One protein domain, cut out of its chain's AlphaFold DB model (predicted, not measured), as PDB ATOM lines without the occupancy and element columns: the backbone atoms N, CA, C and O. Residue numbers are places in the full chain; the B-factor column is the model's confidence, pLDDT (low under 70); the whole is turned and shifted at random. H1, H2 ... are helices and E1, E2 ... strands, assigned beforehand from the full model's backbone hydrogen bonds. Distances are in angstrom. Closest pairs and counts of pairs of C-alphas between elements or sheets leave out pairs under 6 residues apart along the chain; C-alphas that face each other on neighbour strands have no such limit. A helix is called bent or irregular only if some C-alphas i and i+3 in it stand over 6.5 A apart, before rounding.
ATOM      1  N   ALA A  15     -97.524  50.016   9.626       96.31
ATOM      2  CA  ALA A  15     -96.991  48.687   9.862       96.31
ATOM      3  C   ALA A  15     -96.033  48.292   8.743       96.31
ATOM      4  O   ALA A  15     -96.200  48.657   7.578       96.31
ATOM      5  N   TYR A  16     -95.038  47.485   9.092       94.69
ATOM      6  CA  TYR A  16     -94.264  46.754   8.109       94.69
ATOM      7  C   TYR A  16     -94.110  45.303   8.529       94.69
ATOM      8  O   TYR A  16     -94.045  44.980   9.715       94.69
ATOM      9  N   THR A  17     -94.047  44.411   7.546       94.06
ATOM     10  CA  THR A  17     -93.866  42.983   7.796       94.06
ATOM     11  C   THR A  17     -92.668  42.467   7.020       94.06
ATOM     12  O   THR A  17     -92.505  42.774   5.841       94.06
ATOM     13  N   LEU A  18     -91.805  41.708   7.692       90.81
ATOM     14  CA  LEU A  18     -90.543  41.210   7.148       90.81
ATOM     15  C   LEU A  18     -90.579  39.687   7.035       90.81
ATOM     16  O   LEU A  18     -91.002  38.997   7.960       90.81
ATOM     17  N   SER A  19     -90.106  39.165   5.906       86.62
ATOM     18  CA  SER A  19     -89.883  37.736   5.682       86.62
ATOM     19  C   SER A  19     -88.466  37.530   5.180       86.62
ATOM     20  O   SER A  19     -88.148  37.933   4.063       86.62
ATOM     21  N   ASN A  20     -87.615  36.888   5.978       83.56
ATOM     22  CA  ASN A  20     -86.310  36.441   5.495       83.56
ATOM     23  C   ASN A  20     -86.411  35.261   4.511       83.56
ATOM     24  O   ASN A  20     -85.681  35.296   3.525       83.56
ATOM     25  N   PRO A  21     -87.316  34.274   4.692       84.81
ATOM     26  CA  PRO A  21     -87.536  33.242   3.677       84.81
ATOM     27  C   PRO A  21     -87.962  33.819   2.322       84.81
ATOM     28  O   PRO A  21     -87.394  33.449   1.302       84.81
ATOM     29  N   ASP A  22     -88.888  34.787   2.318       86.25
ATOM     30  CA  ASP A  22     -89.375  35.396   1.068       86.25
ATOM     31  C   ASP A  22     -88.557  36.619   0.636       86.25
ATOM     32  O   ASP A  22     -88.905  37.276  -0.346       86.25
ATOM     33  N   LYS A  23     -87.513  36.975   1.397       87.25
ATOM     34  CA  LYS A  23     -86.633  38.130   1.155       87.25
ATOM     35  C   LYS A  23     -87.393  39.426   0.858       87.25
ATOM     36  O   LYS A  23     -86.989  40.227   0.015       87.25
ATOM     37  N   ARG A  24     -88.513  39.634   1.556       89.62
ATOM     38  CA  ARG A  24     -89.476  40.702   1.267       89.62
ATOM     39  C   ARG A  24     -89.926  41.424   2.528       89.62
ATOM     40  O   ARG A  24     -90.261  40.798   3.535       89.62
ATOM     41  N   MET A  25     -89.994  42.742   2.413       92.31
ATOM     42  CA  MET A  25     -90.614  43.672   3.343       92.31
ATOM     43  C   MET A  25     -91.877  44.248   2.702       92.31
ATOM     44  O   MET A  25     -91.825  44.719   1.569       92.31
ATOM     45  N   ASN A  26     -93.001  44.237   3.410       95.06
ATOM     46  CA  ASN A  26     -94.231  44.910   2.989       95.06
ATOM     47  C   ASN A  26     -94.507  46.102   3.893       95.06
ATOM     48  O   ASN A  26     -94.301  45.991   5.098       95.06
ATOM     49  N   PHE A  27     -95.011  47.189   3.318       95.44
ATOM     50  CA  PHE A  27     -95.392  48.407   4.022       95.44
ATOM     51  C   PHE A  27     -96.903  48.597   3.965       95.44
ATOM     52  O   PHE A  27     -97.522  48.362   2.922       95.44
ATOM     53  N   TYR A  28     -97.468  49.055   5.078       96.31
ATOM     54  CA  TYR A  28     -98.888  49.319   5.224       96.31
ATOM     55  C   TYR A  28     -99.123  50.679   5.883       96.31
ATOM     56  O   TYR A  28     -98.397  51.047   6.811       96.31
ATOM     57  N   ILE A  29    -100.135  51.400   5.405       95.94
ATOM     58  CA  ILE A  29    -100.636  52.646   5.997       95.94
ATOM     59  C   ILE A  29    -102.142  52.485   6.183       95.94
ATOM     60  O   ILE A  29    -102.827  52.107   5.238       95.94
ATOM     61  N   ASP A  30    -102.643  52.752   7.388       95.81
ATOM     62  CA  ASP A  30    -104.063  52.624   7.746       95.81
ATOM     63  C   ASP A  30    -104.641  51.236   7.362       95.81
ATOM     64  O   ASP A  30    -105.763  51.107   6.880       95.81
ATOM     65  N   GLY A  31    -103.829  50.182   7.534       94.44
ATOM     66  CA  GLY A  31    -104.162  48.791   7.191       94.44
ATOM     67  C   GLY A  31    -104.002  48.414   5.708       94.44
ATOM     68  O   GLY A  31    -103.943  47.226   5.380       94.44
ATOM     69  N   GLU A  32    -103.870  49.385   4.803       94.06
ATOM     70  CA  GLU A  32    -103.747  49.149   3.361       94.06
ATOM     71  C   GLU A  32    -102.300  48.893   2.942       94.06
ATOM     72  O   GLU A  32    -101.374  49.550   3.410       94.06
ATOM     73  N   TRP A  33    -102.084  47.946   2.024       94.19
ATOM     74  CA  TRP A  33    -100.755  47.683   1.467       94.19
ATOM     75  C   TRP A  33    -100.349  48.793   0.495       94.19
ATOM     76  O   TRP A  33    -100.975  48.968  -0.547       94.19
ATOM     77  N   VAL A  34     -99.267  49.507   0.809       95.12
ATOM     78  CA  VAL A  34     -98.797  50.655   0.008       95.12
ATOM     79  C   VAL A  34     -97.535  50.361  -0.798       95.12
ATOM     80  O   VAL A  34     -97.128  51.160  -1.640       95.12
ATOM     81  N   GLY A  35     -96.894  49.215  -0.563       93.06
ATOM     82  CA  GLY A  35     -95.731  48.805  -1.338       93.06
ATOM     83  C   GLY A  35     -94.872  47.746  -0.667       93.06
ATOM     84  O   GLY A  35     -95.125  47.291   0.452       93.06
ATOM     85  N   SER A  36     -93.826  47.327  -1.371       92.94
ATOM     86  CA  SER A  36     -92.876  46.350  -0.853       92.94
ATOM     87  C   SER A  36     -91.459  46.616  -1.320       92.94
ATOM     88  O   SER A  36     -91.247  47.110  -2.423       92.94
ATOM     89  N   PHE A  37     -90.509  46.203  -0.493       90.06
ATOM     90  CA  PHE A  37     -89.097  46.130  -0.821       90.06
ATOM     91  C   PHE A  37     -88.665  44.663  -0.812       90.06
ATOM     92  O   PHE A  37     -89.040  43.911   0.088       90.06
ATOM     93  N   SER A  38     -87.877  44.256  -1.801       89.69
ATOM     94  CA  SER A  38     -87.326  42.905  -1.889       89.69
ATOM     95  C   SER A  38     -85.813  42.979  -2.011       89.69
ATOM     96  O   SER A  38     -85.295  43.796  -2.769       89.69
ATOM     97  N   MET A  39     -85.120  42.112  -1.274       84.50
ATOM     98  CA  MET A  39     -83.681  41.920  -1.434       84.50
ATOM     99  C   MET A  39     -83.403  41.286  -2.794       84.50
ATOM    100  O   MET A  39     -84.080  40.338  -3.202       84.50
ATOM    101  N   THR A  40     -82.415  41.819  -3.503       81.44
ATOM    102  CA  THR A  40     -82.064  41.362  -4.852       81.44
ATOM    103  C   THR A  40     -81.037  40.238  -4.823       81.44
ATOM    104  O   THR A  40     -81.071  39.368  -5.691       81.44
ATOM    105  N   ASN A  41     -80.148  40.211  -3.821       80.12
ATOM    106  CA  ASN A  41     -79.120  39.181  -3.704       80.12
ATOM    107  C   ASN A  41     -79.452  38.193  -2.577       80.12
ATOM    108  O   ASN A  41     -78.916  38.243  -1.473       80.12
ATOM    109  N   ILE A  42     -80.341  37.256  -2.901       75.88
ATOM    110  CA  ILE A  42     -80.953  36.297  -1.967       75.88
ATOM    111  C   ILE A  42     -79.919  35.426  -1.224       75.88
ATOM    112  O   ILE A  42     -80.201  34.974  -0.114       75.88
ATOM    113  N   GLN A  43     -78.747  35.177  -1.823       74.62
ATOM    114  CA  GLN A  43     -77.721  34.287  -1.261       74.62
ATOM    115  C   GLN A  43     -76.871  34.951  -0.176       74.62
ATOM    116  O   GLN A  43     -76.410  34.266   0.733       74.62
ATOM    117  N   VAL A  44     -76.654  36.262  -0.274       75.06
ATOM    118  CA  VAL A  44     -75.732  36.996   0.607       75.06
ATOM    119  C   VAL A  44     -76.494  37.876   1.594       75.06
ATOM    120  O   VAL A  44     -76.037  38.112   2.708       75.06
ATOM    121  N   GLU A  45     -77.673  38.351   1.204       78.00
ATOM    122  CA  GLU A  45     -78.444  39.297   1.994       78.00
ATOM    123  C   GLU A  45     -79.405  38.578   2.950       78.00
ATOM    124  O   GLU A  45     -80.165  37.681   2.571       78.00
ATOM    125  N   SER A  46     -79.414  38.996   4.215       78.44
ATOM    126  CA  SER A  46     -80.373  38.539   5.222       78.44
ATOM    127  C   SER A  46     -80.877  39.697   6.061       78.44
ATOM    128  O   SER A  46     -80.121  40.612   6.382       78.44
ATOM    129  N   PHE A  47     -82.143  39.636   6.467       77.75
ATOM    130  CA  PHE A  47     -82.640  40.563   7.473       77.75
ATOM    131  C   PHE A  47     -82.042  40.210   8.833       77.75
ATOM    132  O   PHE A  47     -82.201  39.087   9.313       77.75
ATOM    133  N   ILE A  48     -81.369  41.182   9.443       75.69
ATOM    134  CA  ILE A  48     -80.908  41.095  10.824       75.69
ATOM    135  C   ILE A  48     -82.084  41.471  11.721       75.69
ATOM    136  O   ILE A  48     -82.574  42.600  11.692       75.69
ATOM    137  N   PHE A  49     -82.550  40.510  12.513       71.19
ATOM    138  CA  PHE A  49     -83.619  40.735  13.475       71.19
ATOM    139  C   PHE A  49     -83.000  41.004  14.848       71.19
ATOM    140  O   PHE A  49     -82.676  40.066  15.569       71.19
ATOM    141  N   ASN A  50     -82.897  42.285  15.214       70.38
ATOM    142  CA  ASN A  50     -82.644  42.732  16.589       70.38
ATOM    143  C   ASN A  50     -81.265  42.351  17.184       70.38
ATOM    144  O   ASN A  50     -81.187  41.615  18.165       70.38
ATOM    145  N   GLU A  51     -80.177  42.895  16.634       80.94
ATOM    146  CA  GLU A  51     -78.810  42.751  17.189       80.94
ATOM    147  C   GLU A  51     -78.412  43.861  18.184       80.94
ATOM    148  O   GLU A  51     -77.282  43.901  18.667       80.94
ATOM    149  N   GLY A  52     -79.327  44.775  18.516       83.31
ATOM    150  CA  GLY A  52     -79.039  45.925  19.369       83.31
ATOM    151  C   GLY A  52     -80.273  46.451  20.106       83.31
ATOM    152  O   GLY A  52     -81.368  45.920  19.942       83.31
ATOM    153  N   PRO A  53     -80.115  47.487  20.946       84.31
ATOM    154  CA  PRO A  53     -81.226  48.072  21.688       84.31
ATOM    155  C   PRO A  53     -82.283  48.689  20.759       84.31
ATOM    156  O   PRO A  53     -81.960  49.382  19.794       84.31
ATOM    157  N   LEU A  54     -83.559  48.480  21.093       84.19
ATOM    158  CA  LEU A  54     -84.690  49.120  20.421       84.19
ATOM    159  C   LEU A  54     -84.851  50.564  20.915       84.19
ATOM    160  O   LEU A  54     -85.066  50.803  22.104       84.19
ATOM    161  N   PHE A  55     -84.824  51.518  19.988       86.88
ATOM    162  CA  PHE A  55     -85.149  52.918  20.257       86.88
ATOM    163  C   PHE A  55     -86.458  53.297  19.567       86.88
ATOM    164  O   PHE A  55     -86.630  53.063  18.373       86.88
ATOM    165  N   ILE A  56     -87.372  53.921  20.310       89.25
ATOM    166  CA  ILE A  56     -88.644  54.435  19.787       89.25
ATOM    167  C   ILE A  56     -88.592  55.958  19.835       89.25
ATOM    168  O   ILE A  56     -88.281  56.543  20.870       89.25
ATOM    169  N   GLY A  57     -88.847  56.606  18.697       89.75
ATOM    170  CA  GLY A  57     -88.856  58.067  18.578       89.75
ATOM    171  C   GLY A  57     -87.497  58.754  18.785       89.75
ATOM    172  O   GLY A  57     -87.422  59.979  18.761       89.75
ATOM    173  N   LYS A  58     -86.410  57.996  18.948       87.19
ATOM    174  CA  LYS A  58     -85.054  58.499  19.188       87.19
ATOM    175  C   LYS A  58     -84.061  57.810  18.258       87.19
ATOM    176  O   LYS A  58     -84.198  56.624  17.979       87.19
ATOM    177  N   HIS A  59     -83.035  58.545  17.847       83.12
ATOM    178  CA  HIS A  59     -81.836  57.997  17.222       83.12
ATOM    179  C   HIS A  59     -80.606  58.332  18.082       83.12
ATOM    180  O   HIS A  59     -80.633  59.302  18.841       83.12
ATOM    181  N   LEU A  60     -79.542  57.525  18.000       81.56
ATOM    182  CA  LEU A  60     -78.297  57.758  18.748       81.56
ATOM    183  C   LEU A  60     -77.546  59.001  18.246       81.56
ATOM    184  O   LEU A  60     -77.075  59.802  19.045       81.56
ATOM    185  N   GLU A  61     -77.481  59.167  16.927       85.62
ATOM    186  CA  GLU A  61     -76.661  60.186  16.250       85.62
ATOM    187  C   GLU A  61     -77.471  61.322  15.600       85.62
ATOM    188  O   GLU A  61     -76.907  62.321  15.167       85.62
ATOM    189  N   TRP A  62     -78.801  61.194  15.519       84.75
ATOM    190  CA  TRP A  62     -79.655  62.099  14.741       84.75
ATOM    191  C   TRP A  62     -80.808  62.631  15.584       84.75
ATOM    192  O   TRP A  62     -81.138  62.086  16.641       84.75
ATOM    193  N   LYS A  63     -81.457  63.693  15.090       85.50
ATOM    194  CA  LYS A  63     -82.695  64.194  15.691       85.50
ATOM    195  C   LYS A  63     -83.752  63.088  15.667       85.50
ATOM    196  O   LYS A  63     -83.966  62.450  14.640       85.50
ATOM    197  N   GLY A  64     -84.377  62.867  16.820       88.62
ATOM    198  CA  GLY A  64     -85.468  61.912  16.970       88.62
ATOM    199  C   GLY A  64     -86.749  62.355  16.261       88.62
ATOM    200  O   GLY A  64     -86.828  63.422  15.649       88.62
ATOM    201  N   PHE A  65     -87.777  61.523  16.384       90.81
ATOM    202  CA  PHE A  65     -89.110  61.826  15.886       90.81
ATOM    203  C   PHE A  65     -89.753  62.931  16.731       90.81
ATOM    204  O   PHE A  65     -89.760  62.862  17.957       90.81
ATOM    205  N   THR A  66     -90.312  63.944  16.068       91.44
ATOM    206  CA  THR A  66     -91.072  65.016  16.721       91.44
ATOM    207  C   THR A  66     -92.552  64.817  16.419       91.44
ATOM    208  O   THR A  66     -93.026  65.193  15.349       91.44
ATOM    209  N   GLY A  67     -93.272  64.195  17.347       91.75
ATOM    210  CA  GLY A  67     -94.690  63.883  17.202       91.75
ATOM    211  C   GLY A  67     -95.181  62.974  18.322       91.75
ATOM    212  O   GLY A  67     -94.488  62.769  19.318       91.75
ATOM    213  N   GLN A  68     -96.379  62.424  18.152       94.19
ATOM    214  CA  GLN A  68     -96.968  61.475  19.090       94.19
ATOM    215  C   GLN A  68     -96.879  60.058  18.517       94.19
ATOM    216  O   GLN A  68     -97.133  59.844  17.335       94.19
ATOM    217  N   ILE A  69     -96.508  59.099  19.362       94.38
ATOM    218  CA  ILE A  69     -96.509  57.667  19.052       94.38
ATOM    219  C   ILE A  69     -97.468  57.011  20.042       94.38
ATOM    220  O   ILE A  69     -97.473  57.353  21.223       94.38
ATOM    221  N   SER A  70     -98.301  56.095  19.564       93.00
ATOM    222  CA  SER A  70     -99.183  55.289  20.404       93.00
ATOM    223  C   SER A  70     -99.269  53.864  19.868       93.00
ATOM    224  O   SER A  70     -98.934  53.614  18.711       93.00
ATOM    225  N   ASN A  71     -99.700  52.928  20.722       90.75
ATOM    226  CA  ASN A  71     -99.993  51.539  20.354       90.75
ATOM    227  C   ASN A  71     -98.837  50.803  19.654       90.75
ATOM    228  O   ASN A  71     -99.055  50.045  18.712       90.75
ATOM    229  N   PHE A  72     -97.600  50.998  20.122       91.75
ATOM    230  CA  PHE A  72     -96.455  50.272  19.580       91.75
ATOM    231  C   PHE A  72     -96.564  48.767  19.879       91.75
ATOM    232  O   PHE A  72     -96.663  48.351  21.040       91.75
ATOM    233  N   ARG A  73     -96.513  47.952  18.820       91.50
ATOM    234  CA  ARG A  73     -96.548  46.487  18.877       91.50
ATOM    235  C   ARG A  73     -95.373  45.917  18.085       91.50
ATOM    236  O   ARG A  73     -95.102  46.354  16.969       91.50
ATOM    237  N   TYR A  74     -94.692  44.926  18.656       89.12
ATOM    238  CA  TYR A  74     -93.612  44.195  17.990       89.12
ATOM    239  C   TYR A  74     -93.889  42.692  18.000       89.12
ATOM    240  O   TYR A  74     -94.160  42.100  19.049       89.12
ATOM    241  N   TYR A  75     -93.777  42.079  16.822       88.19
ATOM    242  CA  TYR A  75     -94.021  40.661  16.588       88.19
ATOM    243  C   TYR A  75     -92.719  39.975  16.185       88.19
ATOM    244  O   TYR A  75     -92.011  40.440  15.295       88.19
ATOM    245  N   ASN A  76     -92.426  38.824  16.791       86.19
ATOM    246  CA  ASN A  76     -91.284  37.990  16.398       86.19
ATOM    247  C   ASN A  76     -91.597  37.064  15.204       86.19
ATOM    248  O   ASN A  76     -90.834  36.149  14.904       86.19
ATOM    249  N   PHE A  77     -92.729  37.282  14.538       86.62
ATOM    250  CA  PHE A  77     -93.152  36.582  13.333       86.62
ATOM    251  C   PHE A  77     -93.788  37.571  12.362       86.62
ATOM    252  O   PHE A  77     -94.214  38.669  12.723       86.62
ATOM    253  N   ARG A  78     -93.896  37.145  11.108       90.19
ATOM    254  CA  ARG A  78     -94.551  37.929  10.072       90.19
ATOM    255  C   ARG A  78     -96.072  37.857  10.200       90.19
ATOM    256  O   ARG A  78     -96.631  36.769  10.085       90.19
ATOM    257  N   LEU A  79     -96.728  39.010  10.321       92.81
ATOM    258  CA  LEU A  79     -98.166  39.128  10.071       92.81
ATOM    259  C   LEU A  79     -98.472  39.019   8.570       92.81
ATOM    260  O   LEU A  79     -97.783  39.607   7.727       92.81
ATOM    261  N   SER A  80     -99.516  38.268   8.238       92.00
ATOM    262  CA  SER A  80    -100.157  38.285   6.920       92.00
ATOM    263  C   SER A  80    -100.904  39.602   6.687       92.00
ATOM    264  O   SER A  80    -101.158  40.357   7.623       92.00
ATOM    265  N   HIS A  81    -101.289  39.883   5.439       91.00
ATOM    266  CA  HIS A  81    -102.041  41.101   5.122       91.00
ATOM    267  C   HIS A  81    -103.359  41.203   5.910       91.00
ATOM    268  O   HIS A  81    -103.648  42.247   6.484       91.00
ATOM    269  N   SER A  82    -104.115  40.106   6.010       91.38
ATOM    270  CA  SER A  82    -105.352  40.061   6.799       91.38
ATOM    271  C   SER A  82    -105.102  40.296   8.288       91.38
ATOM    272  O   SER A  82    -105.888  40.968   8.941       91.38
ATOM    273  N   GLU A  83    -104.000  39.779   8.829       93.31
ATOM    274  CA  GLU A  83    -103.637  39.999  10.232       93.31
ATOM    275  C   GLU A  83    -103.208  41.451  10.493       93.31
ATOM    276  O   GLU A  83    -103.517  41.984  11.550       93.31
ATOM    277  N   VAL A  84    -102.570  42.131   9.534       95.00
ATOM    278  CA  VAL A  84    -102.301  43.578   9.644       95.00
ATOM    279  C   VAL A  84    -103.602  44.382   9.682       95.00
ATOM    280  O   VAL A  84    -103.698  45.344  10.435       95.00
ATOM    281  N   LEU A  85    -104.620  43.974   8.920       93.12
ATOM    282  CA  LEU A  85    -105.926  44.635   8.951       93.12
ATOM    283  C   LEU A  85    -106.636  44.454  10.306       93.12
ATOM    284  O   LEU A  85    -107.244  45.395  10.806       93.12
ATOM    285  N   ILE A  86    -106.521  43.267  10.914       92.31
ATOM    286  CA  ILE A  86    -107.021  42.995  12.275       92.31
ATOM    287  C   ILE A  86    -106.255  43.835  13.308       92.31
ATOM    288  O   ILE A  86    -106.848  44.392  14.225       92.31
ATOM    289  N   ASP A  87    -104.936  43.971  13.161       93.62
ATOM    290  CA  ASP A  87    -104.147  44.840  14.038       93.62
ATOM    291  C   ASP A  87    -104.578  46.311  13.927       93.62
ATOM    292  O   ASP A  87    -104.765  46.984  14.942       93.62
ATOM    293  N   TYR A  88    -104.800  46.788  12.698       94.44
ATOM    294  CA  TYR A  88    -105.276  48.141  12.419       94.44
ATOM    295  C   TYR A  88    -106.643  48.432  13.054       94.44
ATOM    296  O   TYR A  88    -106.843  49.525  13.585       94.44
ATOM    297  N   SER A  89    -107.564  47.460  13.075       92.75
ATOM    298  CA  SER A  89    -108.859  47.620  13.757       92.75
ATOM    299  C   SER A  89    -108.740  47.688  15.287       92.75
ATOM    300  O   SER A  89    -109.721  47.978  15.971       92.75
ATOM    301  N   GLY A  90    -107.541  47.456  15.834       88.19
ATOM    302  CA  GLY A  90    -107.247  47.457  17.264       88.19
ATOM    303  C   GLY A  90    -107.367  46.079  17.914       88.19
ATOM    304  O   GLY A  90    -107.026  45.932  19.092       88.19
ATOM    305  N   GLU A  91    -107.795  45.065  17.164       88.44
ATOM    306  CA  GLU A  91    -107.919  43.690  17.636       88.44
ATOM    307  C   GLU A  91    -106.545  43.010  17.789       88.44
ATOM    308  O   GLU A  91    -105.496  43.545  17.420       88.44
ATOM    309  N   ASP A  92    -106.535  41.829  18.413       87.00
ATOM    310  CA  ASP A  92    -105.325  41.020  18.546       87.00
ATOM    311  C   ASP A  92    -105.172  40.133  17.301       87.00
ATOM    312  O   ASP A  92    -105.919  39.159  17.158       87.00
ATOM    313  N   PRO A  93    -104.189  40.400  16.424       88.12
ATOM    314  CA  PRO A  93    -104.040  39.669  15.171       88.12
ATOM    315  C   PRO A  93    -103.553  38.227  15.361       88.12
ATOM    316  O   PRO A  93    -103.478  37.465  14.401       88.12
ATOM    317  N   THR A  94    -103.194  37.832  16.587       82.88
ATOM    318  CA  THR A  94    -102.795  36.456  16.919       82.88
ATOM    319  C   THR A  94    -103.970  35.592  17.352       82.88
ATOM    320  O   THR A  94    -103.882  34.362  17.324       82.88
ATOM    321  N   LYS A  95    -105.085  36.229  17.722       74.94
ATOM    322  CA  LYS A  95    -106.331  35.551  18.049       74.94
ATOM    323  C   LYS A  95    -107.092  35.321  16.755       74.94
ATOM    324  O   LYS A  95    -107.798  36.192  16.260       74.94
ATOM    325  N   HIS A  96    -106.961  34.121  16.204       57.41
ATOM    326  CA  HIS A  96    -107.912  33.683  15.195       57.41
ATOM    327  C   HIS A  96    -109.294  33.614  15.857       57.41
ATOM    328  O   HIS A  96    -109.516  32.788  16.735       57.41
ATOM    329  N   ASN A  97    -110.220  34.491  15.458       50.97
ATOM    330  CA  ASN A  97    -111.630  34.305  15.784       50.97
ATOM    331  C   ASN A  97    -112.081  33.015  15.086       50.97
ATOM    332  O   ASN A  97    -112.196  32.961  13.857       50.97
ATOM    333  N   ASP A  98    -112.326  31.969  15.875       51.22
ATOM    334  CA  ASP A  98    -112.738  30.635  15.420       51.22
ATOM    335  C   ASP A  98    -114.051  30.636  14.609       51.22
ATOM    336  O   ASP A  98    -114.426  29.633  14.000       51.22
ATOM    337  N   ASN A  99    -114.721  31.784  14.519       47.22
ATOM    338  CA  ASN A  99    -115.950  32.003  13.762       47.22
ATOM    339  C   ASN A  99    -115.785  31.714  12.257       47.22
ATOM    340  O   ASN A  99    -116.743  31.306  11.606       47.22
ATOM    341  N   ASN A 100    -114.565  31.837  11.714       48.75
ATOM    342  CA  ASN A 100    -114.255  31.502  10.315       48.75
ATOM    343  C   ASN A 100    -113.578  30.125  10.160       48.75
ATOM    344  O   ASN A 100    -113.357  29.661   9.039       48.75
ATOM    345  N   LEU A 101    -113.250  29.445  11.267       50.78
ATOM    346  CA  LEU A 101    -112.615  28.125  11.227       50.78
ATOM    347  C   LEU A 101    -113.588  27.026  10.779       50.78
ATOM    348  O   LEU A 101    -113.138  25.989  10.298       50.78
ATOM    349  N   CYS A 102    -114.903  27.235  10.905       44.47
ATOM    350  CA  CYS A 102    -115.903  26.210  10.599       44.47
ATOM    351  C   CYS A 102    -116.129  26.004   9.086       44.47
ATOM    352  O   CYS A 102    -116.371  24.877   8.660       44.47
ATOM    353  N   LEU A 103    -115.961  27.043   8.252       43.69
ATOM    354  CA  LEU A 103    -116.051  26.892   6.789       43.69
ATOM    355  C   LEU A 103    -114.798  26.235   6.190       43.69
ATOM    356  O   LEU A 103    -114.892  25.446   5.252       43.69
ATOM    357  N   ASN A 104    -113.625  26.515   6.764       48.88
ATOM    358  CA  ASN A 104    -112.356  26.006   6.246       48.88
ATOM    359  C   ASN A 104    -111.985  24.632   6.816       48.88
ATOM    360  O   ASN A 104    -111.300  23.882   6.129       48.88
ATOM    361  N   LYS A 105    -112.457  24.251   8.016       49.22
ATOM    362  CA  LYS A 105    -112.217  22.903   8.571       49.22
ATOM    363  C   LYS A 105    -112.725  21.804   7.645       49.22
ATOM    364  O   LYS A 105    -111.992  20.868   7.375       49.22
ATOM    365  N   SER A 106    -113.925  21.965   7.082       51.94
ATOM    366  CA  SER A 106    -114.503  20.997   6.139       51.94
ATOM    367  C   SER A 106    -113.647  20.806   4.876       51.94
ATOM    368  O   SER A 106    -113.451  19.674   4.438       51.94
ATOM    369  N   PHE A 107    -113.093  21.886   4.315       53.00
ATOM    370  CA  PHE A 107    -112.245  21.830   3.117       53.00
ATOM    371  C   PHE A 107    -110.815  21.347   3.414       53.00
ATOM    372  O   PHE A 107    -110.221  20.604   2.627       53.00
ATOM    373  N   VAL A 108    -110.253  21.742   4.558       55.94
ATOM    374  CA  VAL A 108    -108.908  21.339   4.992       55.94
ATOM    375  C   VAL A 108    -108.894  19.872   5.440       55.94
ATOM    376  O   VAL A 108    -107.984  19.140   5.064       55.94
ATOM    377  N   ASP A 109    -109.931  19.388   6.129       53.66
ATOM    378  CA  ASP A 109    -110.040  17.976   6.523       53.66
ATOM    379  C   ASP A 109    -110.225  17.057   5.301       53.66
ATOM    380  O   ASP A 109    -109.634  15.974   5.245       53.66
ATOM    381  N   LEU A 110    -110.966  17.499   4.275       49.78
ATOM    382  CA  LEU A 110    -111.148  16.736   3.035       49.78
ATOM    383  C   LEU A 110    -109.838  16.614   2.238       49.78
ATOM    384  O   LEU A 110    -109.508  15.537   1.746       49.78
ATOM    385  N   THR A 111    -109.055  17.693   2.146       51.59
ATOM    386  CA  THR A 111    -107.765  17.681   1.434       51.59
ATOM    387  C   THR A 111    -106.698  16.887   2.189       51.59
ATOM    388  O   THR A 111    -105.998  16.082   1.577       51.59
ATOM    389  N   ILE A 112    -106.615  17.016   3.518       55.78
ATOM    390  CA  ILE A 112    -105.681  16.235   4.341       55.78
ATOM    391  C   ILE A 112    -106.004  14.737   4.268       55.78
ATOM    392  O   ILE A 112    -105.089  13.935   4.113       55.78
ATOM    393  N   THR A 113    -107.280  14.343   4.301       51.91
ATOM    394  CA  THR A 113    -107.666  12.920   4.219       51.91
ATOM    395  C   THR A 113    -107.283  12.297   2.871       51.91
ATOM    396  O   THR A 113    -106.799  11.165   2.828       51.91
ATOM    397  N   VAL A 114    -107.421  13.049   1.772       54.31
ATOM    398  CA  VAL A 114    -107.009  12.608   0.426       54.31
ATOM    399  C   VAL A 114    -105.484  12.495   0.309       54.31
ATOM    400  O   VAL A 114    -104.982  11.526  -0.257       54.31
ATOM    401  N   PHE A 115    -104.724  13.437   0.877       52.25
ATOM    402  CA  PHE A 115    -103.259  13.376   0.847       52.25
ATOM    403  C   PHE A 115    -102.687  12.302   1.783       52.25
ATOM    404  O   PHE A 115    -101.721  11.633   1.422       52.25
ATOM    405  N   ILE A 116    -103.294  12.070   2.950       50.97
ATOM    406  CA  ILE A 116    -102.880  11.004   3.876       50.97
ATOM    407  C   ILE A 116    -103.122   9.621   3.253       50.97
ATOM    408  O   ILE A 116    -102.257   8.756   3.374       50.97
ATOM    409  N   SER A 117    -104.229   9.404   2.527       49.72
ATOM    410  CA  SER A 117    -104.461   8.115   1.850       49.72
ATOM    411  C   SER A 117    -103.450   7.846   0.725       49.72
ATOM    412  O   SER A 117    -103.028   6.704   0.541       49.72
ATOM    413  N   MET A 118    -102.983   8.898   0.043       56.59
ATOM    414  CA  MET A 118    -101.911   8.830  -0.960       56.59
ATOM    415  C   MET A 118    -100.527   8.570  -0.338       56.59
ATOM    416  O   MET A 118     -99.704   7.885  -0.943       56.59
ATOM    417  N   ILE A 119    -100.264   9.064   0.879       50.91
ATOM    418  CA  ILE A 119     -98.973   8.897   1.575       50.91
ATOM    419  C   ILE A 119     -98.866   7.532   2.283       50.91
ATOM    420  O   ILE A 119     -97.774   6.977   2.370       50.91
ATOM    421  N   VAL A 120     -99.970   6.917   2.725       49.50
ATOM    422  CA  VAL A 120     -99.937   5.567   3.337       49.50
ATOM    423  C   VAL A 120     -99.516   4.473   2.336       49.50
ATOM    424  O   VAL A 120     -99.011   3.430   2.746       49.50
ATOM    425  N   LEU A 121     -99.622   4.724   1.025       49.19
ATOM    426  CA  LEU A 121     -99.113   3.837  -0.034       49.19
ATOM    427  C   LEU A 121     -97.618   4.026  -0.354       49.19
ATOM    428  O   LEU A 121     -97.006   3.142  -0.947       49.19
ATOM    429  N   ALA A 122     -97.011   5.134   0.068       46.00
ATOM    430  CA  ALA A 122     -95.597   5.432  -0.135       46.00
ATOM    431  C   ALA A 122     -95.001   5.848   1.211       46.00
ATOM    432  O   ALA A 122     -94.872   7.030   1.519       46.00
ATOM    433  N   GLY A 123     -94.733   4.851   2.057       50.03
ATOM    434  CA  GLY A 123     -94.380   5.067   3.453       50.03
ATOM    435  C   GLY A 123     -93.287   6.115   3.655       50.03
ATOM    436  O   GLY A 123     -92.264   6.074   2.977       50.03
ATOM    437  N   SER A 124     -93.498   7.019   4.616       45.34
ATOM    438  CA  SER A 124     -92.497   7.514   5.576       45.34
ATOM    439  C   SER A 124     -93.061   8.630   6.467       45.34
ATOM    440  O   SER A 124     -93.644   9.596   5.987       45.34
ATOM    441  N   LEU A 125     -92.823   8.464   7.772       49.25
ATOM    442  CA  LEU A 125     -92.398   9.449   8.779       49.25
ATOM    443  C   LEU A 125     -92.869  10.913   8.620       49.25
ATOM    444  O   LEU A 125     -92.307  11.668   7.829       49.25
ATOM    445  N   PHE A 126     -93.800  11.361   9.476       40.34
ATOM    446  CA  PHE A 126     -94.171  12.779   9.574       40.34
ATOM    447  C   PHE A 126     -93.644  13.439  10.857       40.34
ATOM    448  O   PHE A 126     -93.799  12.939  11.971       40.34
ATOM    449  N   ILE A 127     -92.984  14.572  10.630       44.94
ATOM    450  CA  ILE A 127     -92.161  15.383  11.528       44.94
ATOM    451  C   ILE A 127     -92.960  15.940  12.720       44.94
ATOM    452  O   ILE A 127     -94.096  16.396  12.586       44.94
ATOM    453  N   HIS A 128     -92.315  15.959  13.890       36.88
ATOM    454  CA  HIS A 128     -92.769  16.641  15.102       36.88
ATOM    455  C   HIS A 128     -93.109  18.113  14.822       36.88
ATOM    456  O   HIS A 128     -92.267  18.903  14.394       36.88
ATOM    457  N   LYS A 129     -94.353  18.495  15.109       43.16
ATOM    458  CA  LYS A 129     -94.856  19.867  15.035       43.16
ATOM    459  C   LYS A 129     -94.120  20.724  16.080       43.16
ATOM    460  O   LYS A 129     -94.507  20.741  17.245       43.16
ATOM    461  N   VAL A 130     -93.055  21.428  15.689       40.34
ATOM    462  CA  VAL A 130     -92.446  22.475  16.527       40.34
ATOM    463  C   VAL A 130     -93.454  23.616  16.614       40.34
ATOM    464  O   VAL A 130     -93.656  24.380  15.672       40.34
ATOM    465  N   LEU A 131     -94.165  23.677  17.734       44.84
ATOM    466  CA  LEU A 131     -95.215  24.653  17.983       44.84
ATOM    467  C   LEU A 131     -94.553  25.984  18.370       44.84
ATOM    468  O   LEU A 131     -94.358  26.277  19.547       44.84
ATOM    469  N   ILE A 132     -94.150  26.774  17.371       51.12
ATOM    470  CA  ILE A 132     -93.680  28.150  17.583       51.12
ATOM    471  C   ILE A 132     -94.880  28.956  18.096       51.12
ATOM    472  O   ILE A 132     -95.808  29.246  17.338       51.12
ATOM    473  N   ARG A 133     -94.909  29.284  19.394       57.94
ATOM    474  CA  ARG A 133     -95.954  30.157  19.950       57.94
ATOM    475  C   ARG A 133     -95.806  31.559  19.360       57.94
ATOM    476  O   ARG A 133     -94.769  32.199  19.528       57.94
ATOM    477  N   ARG A 134     -96.858  32.029  18.688       69.06
ATOM    478  CA  ARG A 134     -96.989  33.403  18.191       69.06
ATOM    479  C   ARG A 134     -97.232  34.331  19.382       69.06
ATOM    480  O   ARG A 134     -98.343  34.374  19.893       69.06
ATOM    481  N   ASN A 135     -96.197  35.038  19.828       65.94
ATOM    482  CA  ASN A 135     -96.265  35.995  20.935       65.94
ATOM    483  C   ASN A 135     -95.856  37.395  20.445       65.94
ATOM    484  O   ASN A 135     -95.070  37.516  19.506       65.94
ATOM    485  N   TYR A 136     -96.354  38.447  21.092       68.88
ATOM    486  CA  TYR A 136     -95.966  39.832  20.812       68.88
ATOM    487  C   TYR A 136     -95.748  40.615  22.100       68.88
ATOM    488  O   TYR A 136     -96.235  40.231  23.163       68.88
ATOM    489  N   GLN A 137     -94.985  41.700  22.000       72.75
ATOM    490  CA  GLN A 137     -94.758  42.629  23.101       72.75
ATOM    491  C   GLN A 137     -95.515  43.927  22.829       72.75
ATOM    492  O   GLN A 137     -95.437  44.481  21.728       72.75
ATOM    493  N   THR A 138     -96.232  44.407  23.842       69.38
ATOM    494  CA  THR A 138     -96.825  45.742  23.870       69.38
ATOM    495  C   THR A 138     -96.045  46.598  24.851       69.38
ATOM    496  O   THR A 138     -95.676  46.143  25.935       69.38
ATOM    497  N   ILE A 139     -95.782  47.843  24.471       63.31
ATOM    498  CA  ILE A 139     -95.276  48.845  25.407       63.31
ATOM    499  C   ILE A 139     -96.444  49.799  25.652       63.31
ATOM    500  O   ILE A 139     -96.847  50.496  24.716       63.31
TER     501      ILE A 139
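This is residues 15 to 139 of the 143 residues of an uncharacterized protein of Gigaspora rosea (UniProt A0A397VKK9). A small sheet of three strands, E1 to E3, with the short helix H1 over it, and a separate short ribbon of two strands, E4 and E5, form a body from which residues 97 to 131, including H2, stick out as a long arm that turns and comes back to E5. A long loop, residues 39 to 72, joins E3 to E4 and reaches away from the arm. The printed part has 125 residues with two named helices and five named strands, in the order E1 E2 E3 E4 H1 H2 E5; both sheets, E1 - E2 - E3 and E4 - E5, are antiparallel. The class is mixed, helices and strands, with under half of the residues, 55, in named elements. The whole is loose, with a radius of gyration of the C-alphas of 19.6 A, and elongated, spanning 64 by 40 by 26 A.

E1, residues 15 to 19, E2, residues 24 to 29, and E3, residues 32 to 38, form a meander, each strand the antiparallel neighbour of the one before. E1 and E2 are a hairpin at 168 degrees, with N 17 and O 26 within hydrogen-bond range at 2.9 A. E2 and E3 are a hairpin at 156 degrees, with N 27 and O 35 within range at 2.9 A. H1, residues 81 to 88, is on this sheet, over E2, at a height over the sheet of 9.1 A, and runs slantwise to the strands, at 39 degrees to E2 on the local plane. The closest C-alphas of E3 and H1 are those of Glu 32 and Leu 85, 7.5 A apart. E4, residues 73 to 75, and E5, residues 136 to 138, are antiparallel at 164 degrees, with N 137 and O 74 within range at 3.1 A; both are apart from E1, E2 and E3. H2, residues 98 to 120, is not on the three-stranded sheet and is apart from H1. Every O i to N i+4 pair is within hydrogen-bond range in H1, and 14 of 19 are in H2.

E1 begins at C-alpha 15, (-96.991, 48.687, 9.862), and is 13.7 A long; E2 is 17.0 A and E3 18.3 A. H1 is 10.6 A long. H2 is 30.6 A long, ends at C-alpha 120, (-99.937, 5.567, 3.337), has a kink of 45 degrees near residue 105 and is only just irregular: C-alphas 99 and 102 are 6.6 A apart. E4 and E5 measure 6.8 A and 6.7 A; E5 ends at C-alpha 138, (-96.825, 45.742, 23.870).

The two C-alphas farthest apart, those of Lys 63 and Leu 121, are 64.5 A apart. Without the arm, the body spans 40 by 38 by 28 A. The links E3 to E4 and H2 to E5 are long, and the printed part has no cut. Mean pLDDT of the printed part is 75.3; residues 96 to 136 and 138 to 139 are under 70.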